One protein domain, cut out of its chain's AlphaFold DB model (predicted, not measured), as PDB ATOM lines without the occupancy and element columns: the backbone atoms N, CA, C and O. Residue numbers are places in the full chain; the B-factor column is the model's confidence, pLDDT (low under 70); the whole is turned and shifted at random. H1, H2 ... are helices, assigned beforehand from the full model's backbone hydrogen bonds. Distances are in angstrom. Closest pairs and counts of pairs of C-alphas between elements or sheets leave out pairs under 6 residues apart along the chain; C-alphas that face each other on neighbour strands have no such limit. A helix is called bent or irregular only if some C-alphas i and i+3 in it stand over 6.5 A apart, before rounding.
ATOM      1  N   ASP A  18     210.997 177.355 275.570       67.69
ATOM      2  CA  ASP A  18     211.392 175.947 275.611       67.69
ATOM      3  C   ASP A  18     212.330 175.642 276.785       67.69
ATOM      4  O   ASP A  18     212.166 174.618 277.450       67.69
ATOM      5  N   SER A  19     213.279 176.521 277.113       71.25
ATOM      6  CA  SER A  19     214.198 176.329 278.245       71.25
ATOM      7  C   SER A  19     213.460 176.250 279.587       71.25
ATOM      8  O   SER A  19     213.649 175.302 280.363       71.25
ATOM      9  N   PHE A  20     212.540 177.188 279.841       74.25
ATOM     10  CA  PHE A  20     211.744 177.195 281.069       74.25
ATOM     11  C   PHE A  20     210.788 175.998 281.135       74.25
ATOM     12  O   PHE A  20     210.684 175.334 282.172       74.25
ATOM     13  N   GLN A  21     210.135 175.656 280.023       77.19
ATOM     14  CA  GLN A  21     209.256 174.485 279.949       77.19
ATOM     15  C   GLN A  21     210.024 173.174 280.146       77.19
ATOM     16  O   GLN A  21     209.541 172.270 280.833       77.19
ATOM     17  N   ASN A  22     211.238 173.065 279.610       79.44
ATOM     18  CA  ASN A  22     212.105 171.905 279.806       79.44
ATOM     19  C   ASN A  22     212.536 171.755 281.269       79.44
ATOM     20  O   ASN A  22     212.516 170.643 281.805       79.44
ATOM     21  N   MET A  23     212.841 172.865 281.943       81.75
ATOM     22  CA  MET A  23     213.128 172.883 283.378       81.75
ATOM     23  C   MET A  23     211.914 172.438 284.207       81.75
ATOM     24  O   MET A  23     212.039 171.552 285.056       81.75
ATOM     25  N   LEU A  24     210.727 172.989 283.934       83.00
ATOM     26  CA  LEU A  24     209.486 172.588 284.608       83.00
ATOM     27  C   LEU A  24     209.192 171.093 284.409       83.00
ATOM     28  O   LEU A  24     208.925 170.376 285.375       83.00
ATOM     29  N   ARG A  25     209.309 170.593 283.173       82.50
ATOM     30  CA  ARG A  25     209.127 169.168 282.849       82.50
ATOM     31  C   ARG A  25     210.122 168.278 283.585       82.50
ATOM     32  O   ARG A  25     209.748 167.199 284.042       82.50
ATOM     33  N   PHE A  26     211.373 168.713 283.716       84.75
ATOM     34  CA  PHE A  26     212.391 167.990 284.472       84.75
ATOM     35  C   PHE A  26     212.044 167.899 285.963       84.75
ATOM     36  O   PHE A  26     212.144 166.815 286.543       84.75
ATOM     37  N   MET A  27     211.585 168.994 286.575       84.62
ATOM     38  CA  MET A  27     211.193 169.005 287.990       84.62
ATOM     39  C   MET A  27     209.981 168.102 288.256       84.62
ATOM     40  O   MET A  27     209.995 167.315 289.203       84.62
ATOM     41  N   VAL A  28     208.984 168.123 287.364       85.94
ATOM     42  CA  VAL A  28     207.828 167.211 287.429       85.94
ATOM     43  C   VAL A  28     208.268 165.753 287.276       85.94
ATOM     44  O   VAL A  28     207.880 164.898 288.070       85.94
ATOM     45  N   LYS A  29     209.124 165.450 286.292       85.94
ATOM     46  CA  LYS A  29     209.642 164.091 286.058       85.94
ATOM     47  C   LYS A  29     210.495 163.574 287.221       85.94
ATOM     48  O   LYS A  29     210.544 162.368 287.448       85.94
ATOM     49  N   SER A  30     211.143 164.474 287.955       85.50
ATOM     50  CA  SER A  30     211.937 164.159 289.147       85.50
ATOM     51  C   SER A  30     211.080 163.911 290.396       85.50
ATOM     52  O   SER A  30     211.621 163.548 291.437       85.50
ATOM     53  N   GLY A  31     209.753 164.070 290.301       88.38
ATOM     54  CA  GLY A  31     208.814 163.769 291.381       88.38
ATOM     55  C   GLY A  31     208.721 164.850 292.458       88.38
ATOM     56  O   GLY A  31     208.297 164.541 293.573       88.38
ATOM     57  N   LEU A  32     209.120 166.095 292.163       87.44
ATOM     58  CA  LEU A  32     208.946 167.201 293.105       87.44
ATOM     59  C   LEU A  32     207.451 167.472 293.328       87.44
ATOM     60  O   LEU A  32     206.654 167.449 292.389       87.44
ATOM     61  N   SER A  33     207.080 167.755 294.579       90.31
ATOM     62  CA  SER A  33     205.742 168.251 294.904       90.31
ATOM     63  C   SER A  33     205.527 169.645 294.313       90.31
ATOM     64  O   SER A  33     206.485 170.366 294.034       90.31
ATOM     65  N   GLU A  34     204.269 170.052 294.165       88.00
ATOM     66  CA  GLU A  34     203.909 171.397 293.703       88.00
ATOM     67  C   GLU A  34     204.592 172.496 294.535       88.00
ATOM     68  O   GLU A  34     205.201 173.408 293.977       88.00
ATOM     69  N   ASP A  35     204.602 172.348 295.864       86.94
ATOM     70  CA  ASP A  35     205.309 173.261 296.769       86.94
ATOM     71  C   ASP A  35     206.826 173.283 296.525       86.94
ATOM     72  O   ASP A  35     207.450 174.343 296.584       86.94
ATOM     73  N   GLY A  36     207.424 172.125 296.216       83.94
ATOM     74  CA  GLY A  36     208.843 172.015 295.873       83.94
ATOM     75  C   GLY A  36     209.174 172.720 294.558       83.94
ATOM     76  O   GLY A  36     210.138 173.476 294.490       83.94
ATOM     77  N   ILE A  37     208.331 172.551 293.537       87.06
ATOM     78  CA  ILE A  37     208.471 173.248 292.250       87.06
ATOM     79  C   ILE A  37     208.352 174.765 292.454       87.06
ATOM     80  O   ILE A  37     209.174 175.527 291.946       87.06
ATOM     81  N   LEU A  38     207.367 175.217 293.237       84.31
ATOM     82  CA  LEU A  38     207.185 176.636 293.549       84.31
ATOM     83  C   LEU A  38     208.386 177.228 294.299       84.31
ATOM     84  O   LEU A  38     208.742 178.382 294.054       84.31
ATOM     85  N   ALA A  39     209.008 176.473 295.204       84.31
ATOM     86  CA  ALA A  39     210.190 176.917 295.939       84.31
ATOM     87  C   ALA A  39     211.420 177.086 295.028       84.31
ATOM     88  O   ALA A  39     212.104 178.111 295.110       84.31
ATOM     89  N   GLU A  40     211.666 176.135 294.123       83.06
ATOM     90  CA  GLU A  40     212.778 176.209 293.162       83.06
ATOM     91  C   GLU A  40     212.602 177.379 292.184       83.06
ATOM     92  O   GLU A  40     213.514 178.190 291.995       83.06
ATOM     93  N   VAL A  41     211.391 177.553 291.643       84.94
ATOM     94  CA  VAL A  41     211.070 178.675 290.746       84.94
ATOM     95  C   VAL A  41     211.253 180.022 291.455       84.94
ATOM     96  O   VAL A  41     211.861 180.936 290.896       84.94
ATOM     97  N   LYS A  42     210.784 180.156 292.703       81.94
ATOM     98  CA  LYS A  42     210.966 181.387 293.494       81.94
ATOM     99  C   LYS A  42     212.436 181.688 293.764       81.94
ATOM    100  O   LYS A  42     212.836 182.846 293.669       81.94
ATOM    101  N   THR A  43     213.231 180.667 294.074       82.69
ATOM    102  CA  THR A  43     214.669 180.824 294.326       82.69
ATOM    103  C   THR A  43     215.385 181.334 293.079       82.69
ATOM    104  O   THR A  43     216.157 182.289 293.172       82.69
ATOM    105  N   MET A  44     215.080 180.775 291.904       81.38
ATOM    106  CA  MET A  44     215.628 181.261 290.634       81.38
ATOM    107  C   MET A  44     215.232 182.708 290.329       81.38
ATOM    108  O   MET A  44     216.096 183.507 289.969       81.38
ATOM    109  N   LEU A  45     213.952 183.059 290.483       80.31
ATOM    110  CA  LEU A  45     213.472 184.419 290.216       80.31
ATOM    111  C   LEU A  45     214.125 185.446 291.145       80.31
ATOM    112  O   LEU A  45     214.563 186.499 290.686       80.31
ATOM    113  N   LEU A  46     214.229 185.132 292.437       77.44
ATOM    114  CA  LEU A  46     214.813 186.033 293.426       77.44
ATOM    115  C   LEU A  46     216.319 186.210 293.201       77.44
ATOM    116  O   LEU A  46     216.805 187.340 293.134       77.44
ATOM    117  N   ALA A  47     217.040 185.102 292.999       76.88
ATOM    118  CA  ALA A  47     218.470 185.123 292.712       76.88
ATOM    119  C   ALA A  47     218.794 185.828 291.383       76.88
ATOM    120  O   ALA A  47     219.825 186.480 291.280       76.88
ATOM    121  N   GLY A  48     217.928 185.711 290.371       71.25
ATOM    122  CA  GLY A  48     218.119 186.363 289.076       71.25
ATOM    123  C   GLY A  48     217.778 187.853 289.080       71.25
ATOM    124  O   GLY A  48     218.451 188.633 288.406       71.25
ATOM    125  N   TYR A  49     216.757 188.267 289.835       74.75
ATOM    126  CA  TYR A  49     216.236 189.632 289.780       74.75
ATOM    127  C   TYR A  49     217.003 190.613 290.676       74.75
ATOM    128  O   TYR A  49     217.451 191.652 290.187       74.75
ATOM    129  N   GLU A  50     217.196 190.308 291.966       74.81
ATOM    130  CA  GLU A  50     217.737 191.300 292.914       74.81
ATOM    131  C   GLU A  50     219.195 191.672 292.626       74.81
ATOM    132  O   GLU A  50     219.560 192.854 292.653       74.81
ATOM    133  N   THR A  51     220.037 190.689 292.300       76.69
ATOM    134  CA  THR A  51     221.465 190.935 292.058       76.69
ATOM    135  C   THR A  51     221.703 191.603 290.709       76.69
ATOM    136  O   THR A  51     222.515 192.526 290.610       76.69
ATOM    137  N   THR A  52     220.981 191.174 289.669       77.12
ATOM    138  CA  THR A  52     221.125 191.704 288.306       77.12
ATOM    139  C   THR A  52     220.588 193.123 288.219       77.12
ATOM    140  O   THR A  52     221.286 193.998 287.713       77.12
ATOM    141  N   SER A  53     219.399 193.380 288.775       73.69
ATOM    142  CA  SER A  53     218.795 194.716 288.781       73.69
ATOM    143  C   SER A  53     219.694 195.725 289.495       73.69
ATOM    144  O   SER A  53     220.013 196.770 288.932       73.69
ATOM    145  N   SER A  54     220.212 195.371 290.676       75.31
ATOM    146  CA  SER A  54     221.108 196.250 291.439       75.31
ATOM    147  C   SER A  54     222.428 196.517 290.709       75.31
ATOM    148  O   SER A  54     222.891 197.656 290.657       75.31
ATOM    149  N   THR A  55     223.018 195.486 290.096       75.31
ATOM    150  CA  THR A  55     224.288 195.614 289.365       75.31
ATOM    151  C   THR A  55     224.124 196.440 288.091       75.31
ATOM    152  O   THR A  55     224.922 197.340 287.843       75.31
ATOM    153  N   ILE A  56     223.078 196.181 287.299       70.88
ATOM    154  CA  ILE A  56     222.782 196.917 286.063       70.88
ATOM    155  C   ILE A  56     222.420 198.368 286.374       70.88
ATOM    156  O   ILE A  56     222.887 199.277 285.690       70.88
ATOM    157  N   HIS A  57     221.619 198.599 287.415       68.69
ATOM    158  CA  HIS A  57     221.257 199.945 287.836       68.69
ATOM    159  C   HIS A  57     222.499 200.754 288.205       68.69
ATOM    160  O   HIS A  57     222.679 201.866 287.712       68.69
ATOM    161  N   TYR A  58     223.382 200.174 289.019       76.50
ATOM    162  CA  TYR A  58     224.623 200.830 289.403       76.50
ATOM    163  C   TYR A  58     225.554 201.036 288.201       76.50
ATOM    164  O   TYR A  58     226.091 202.125 288.025       76.50
ATOM    165  N   LEU A  59     225.684 200.046 287.315       79.81
ATOM    166  CA  LEU A  59     226.469 200.165 286.087       79.81
ATOM    167  C   LEU A  59     225.954 201.299 285.187       79.81
ATOM    168  O   LEU A  59     226.740 202.149 284.778       79.81
ATOM    169  N   PHE A  60     224.652 201.350 284.898       63.84
ATOM    170  CA  PHE A  60     224.074 202.406 284.064       63.84
ATOM    171  C   PHE A  60     224.138 203.774 284.725       63.84
ATOM    172  O   PHE A  60     224.370 204.760 284.031       63.84
ATOM    173  N   PHE A  61     223.984 203.839 286.045       81.12
ATOM    174  CA  PHE A  61     224.207 205.065 286.795       81.12
ATOM    175  C   PHE A  61     225.642 205.569 286.603       81.12
ATOM    176  O   PHE A  61     225.837 206.719 286.214       81.12
ATOM    177  N   MET A  62     226.641 204.700 286.774       78.19
ATOM    178  CA  MET A  62     228.043 205.075 286.577       78.19
ATOM    179  C   MET A  62     228.341 205.441 285.113       78.19
ATOM    180  O   MET A  62     229.025 206.427 284.863       78.19
ATOM    181  N   LEU A  63     227.785 204.729 284.128       71.19
ATOM    182  CA  LEU A  63     227.969 205.065 282.709       71.19
ATOM    183  C   LEU A  63     227.286 206.382 282.314       71.19
ATOM    184  O   LEU A  63     227.840 207.125 281.511       71.19
ATOM    185  N   ALA A  64     226.122 206.696 282.888       67.56
ATOM    186  CA  ALA A  64     225.408 207.950 282.635       67.56
ATOM    187  C   ALA A  64     226.127 209.173 283.223       67.56
ATOM    188  O   ALA A  64     225.968 210.285 282.721       67.56
ATOM    189  N   LEU A  65     226.912 208.977 284.285       79.44
ATOM    190  CA  LEU A  65     227.760 210.021 284.856       79.44
ATOM    191  C   LEU A  65     229.103 210.166 284.122       79.44
ATOM    192  O   LEU A  65     229.769 211.192 284.272       79.44
ATOM    193  N   HIS A  66     229.497 209.175 283.314       85.62
ATOM    194  CA  HIS A  66     230.827 209.083 282.709       85.62
ATOM    195  C   HIS A  66     230.775 208.721 281.211       85.62
ATOM    196  O   HIS A  66     231.109 207.615 280.778       85.62
ATOM    197  N   GLN A  67     230.407 209.704 280.386       79.00
ATOM    198  CA  GLN A  67     230.106 209.515 278.958       79.00
ATOM    199  C   GLN A  67     231.263 209.010 278.090       79.00
ATOM    200  O   GLN A  67     231.042 208.326 277.090       79.00
ATOM    201  N   ASN A  68     232.501 209.318 278.472       78.00
ATOM    202  CA  ASN A  68     233.679 208.846 277.750       78.00
ATOM    203  C   ASN A  68     233.814 207.317 277.864       78.00
ATOM    204  O   ASN A  68     234.083 206.651 276.865       78.00
ATOM    205  N   HIS A  69     233.534 206.752 279.043       72.75
ATOM    206  CA  HIS A  69     233.541 205.305 279.283       72.75
ATOM    207  C   HIS A  69     232.383 204.605 278.584       72.75
ATOM    208  O   HIS A  69     232.574 203.543 278.000       72.75
ATOM    209  N   GLN A  70     231.202 205.230 278.554       63.91
ATOM    210  CA  GLN A  70     230.061 204.697 277.809       63.91
ATOM    211  C   GLN A  70     230.375 204.526 276.314       63.91
ATOM    212  O   GLN A  70     230.019 203.506 275.717       63.91
ATOM    213  N   ASN A  71     231.046 205.507 275.707       61.34
ATOM    214  CA  ASN A  71     231.430 205.441 274.298       61.34
ATOM    215  C   ASN A  71     232.509 204.376 274.045       61.34
ATOM    216  O   ASN A  71     232.435 203.675 273.041       61.34
ATOM    217  N   ALA A  72     233.457 204.192 274.967       72.31
ATOM    218  CA  ALA A  72     234.487 203.157 274.859       72.31
ATOM    219  C   ALA A  72     233.909 201.732 274.953       72.31
ATOM    220  O   ALA A  72     234.221 200.889 274.112       72.31
ATOM    221  N   CYS A  73     232.999 201.479 275.904       59.69
ATOM    222  CA  CYS A  73     232.317 200.184 276.021       59.69
ATOM    223  C   CYS A  73     231.547 199.818 274.742       59.69
ATOM    224  O   CYS A  73     231.504 198.655 274.348       59.69
ATOM    225  N   ARG A  74     230.956 200.811 274.063       56.41
ATOM    226  CA  ARG A  74     230.236 200.605 272.799       56.41
ATOM    227  C   ARG A  74     231.151 200.090 271.686       56.41
ATOM    228  O   ARG A  74     230.745 199.200 270.948       56.41
ATOM    229  N   GLU A  75     232.356 200.637 271.572       61.34
ATOM    230  CA  GLU A  75     233.332 200.239 270.550       61.34
ATOM    231  C   GLU A  75     233.958 198.866 270.850       61.34
ATOM    232  O   GLU A  75     234.252 198.093 269.939       61.34
ATOM    233  N   GLU A  76     234.123 198.518 272.127       55.94
ATOM    234  CA  GLU A  76     234.705 197.241 272.551       55.94
ATOM    235  C   GLU A  76     233.776 196.044 272.303       55.94
ATOM    236  O   GLU A  76     234.236 195.003 271.829       55.94
ATOM    237  N   ILE A  77     232.465 196.201 272.527       52.25
ATOM    238  CA  ILE A  77     231.461 195.167 272.206       52.25
ATOM    239  C   ILE A  77     231.554 194.748 270.731       52.25
ATOM    240  O   ILE A  77     231.385 193.576 270.397       52.25
ATOM    241  N   LEU A  78     231.892 195.686 269.845       47.53
ATOM    242  CA  LEU A  78     232.046 195.425 268.413       47.53
ATOM    243  C   LEU A  78     233.299 194.599 268.079       47.53
ATOM    244  O   LEU A  78     233.400 194.071 266.972       47.53
ATOM    245  N   ARG A  79     234.251 194.474 269.010       55.00
ATOM    246  CA  ARG A  79     235.586 193.912 268.759       55.00
ATOM    247  C   ARG A  79     235.796 192.482 269.281       55.00
ATOM    248  O   ARG A  79     236.734 191.834 268.835       55.00
ATOM    249  N   VAL A  80     234.989 191.999 270.234       46.50
ATOM    250  CA  VAL A  80     235.332 190.865 271.135       46.50
ATOM    251  C   VAL A  80     234.965 189.442 270.651       46.50
ATOM    252  O   VAL A  80     235.461 188.473 271.215       46.50
ATOM    253  N   PHE A  81     234.152 189.235 269.621       47.38
ATOM    254  CA  PHE A  81     233.616 187.894 269.300       47.38
ATOM    255  C   PHE A  81     234.577 186.871 268.603       47.38
ATOM    256  O   PHE A  81     234.163 186.301 267.600       47.38
ATOM    257  N   ASP A  82     235.802 186.564 269.089       38.00
ATOM    258  CA  ASP A  82     236.698 185.561 268.419       38.00
ATOM    259  C   ASP A  82     237.795 184.831 269.306       38.00
ATOM    260  O   ASP A  82     238.984 185.040 269.107       38.00
TER     261      ASP A  82
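AT A GLANCE: This is residues 18 to 82 of the 153 residues of the protein "Cytochrome P450 4c3" of Orchesella cincta (UniProt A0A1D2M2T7). One long helix, H2, makes the length of an open, flat bracket, with a short helix folded back at each end on the same side: H1 before it, H3 after it. H1 and H3 stay apart, and the stretch of H2 from residue 42 to 59 stands free between them. The printed part has 65 residues with three named helices, in the order H1, H2, H3, and no named strand; the class is all helix. It is extended, with a radius of gyration of the C-alphas of 18.9 A, and spans 53 by 29 by 13 A.

HOW THE PARTS SIT: Start with H1, residues 18 to 29, and go on to H2, residues 34 to 65: they form a helical hairpin, at a shallow tilt of 30 degrees, opposite ways. They only just touch, with 3 pairs of C-alphas within 8 A, through residues 24 to 28 of H1 and residue 37 of H2 alone; the closest C-alphas, of Met 27 and Ile 37, are 6.6 A apart. Next comes H3, residues 67 to 77, which runs the opposite way to H2 at a steep tilt of 56 degrees. H2 and H3 only just touch, with 3 pairs, and only at the corner; the closest C-alphas, of Leu 63 and Gln 70, are 5.3 A apart. In H1 and H3 every O i to N i+4 pair is within hydrogen-bond range; in H2, 26 of 28 are.

IN THESE COORDINATES: Find C-alpha 18 at (211.392, 175.947, 275.611); from there H1 runs 15.9 A to C-alpha 29. H2 runs 46.2 A from C-alpha 34 at (203.909, 171.397, 293.703) to C-alpha 65; it is neither bent nor irregular, but only just: C-alphas 48 and 51 are 6.4 A apart. H3 ends at C-alpha 77, at (231.461, 195.167, 272.206).

THE WHOLE: Look at Gly 31 and Asn 68: their C-alphas, 53.3 A apart, are the two farthest apart. The printed part has no cut, and both links are tight. The mean pLDDT of the printed part is 74.5, and residues 73 to 82 are among those under 70.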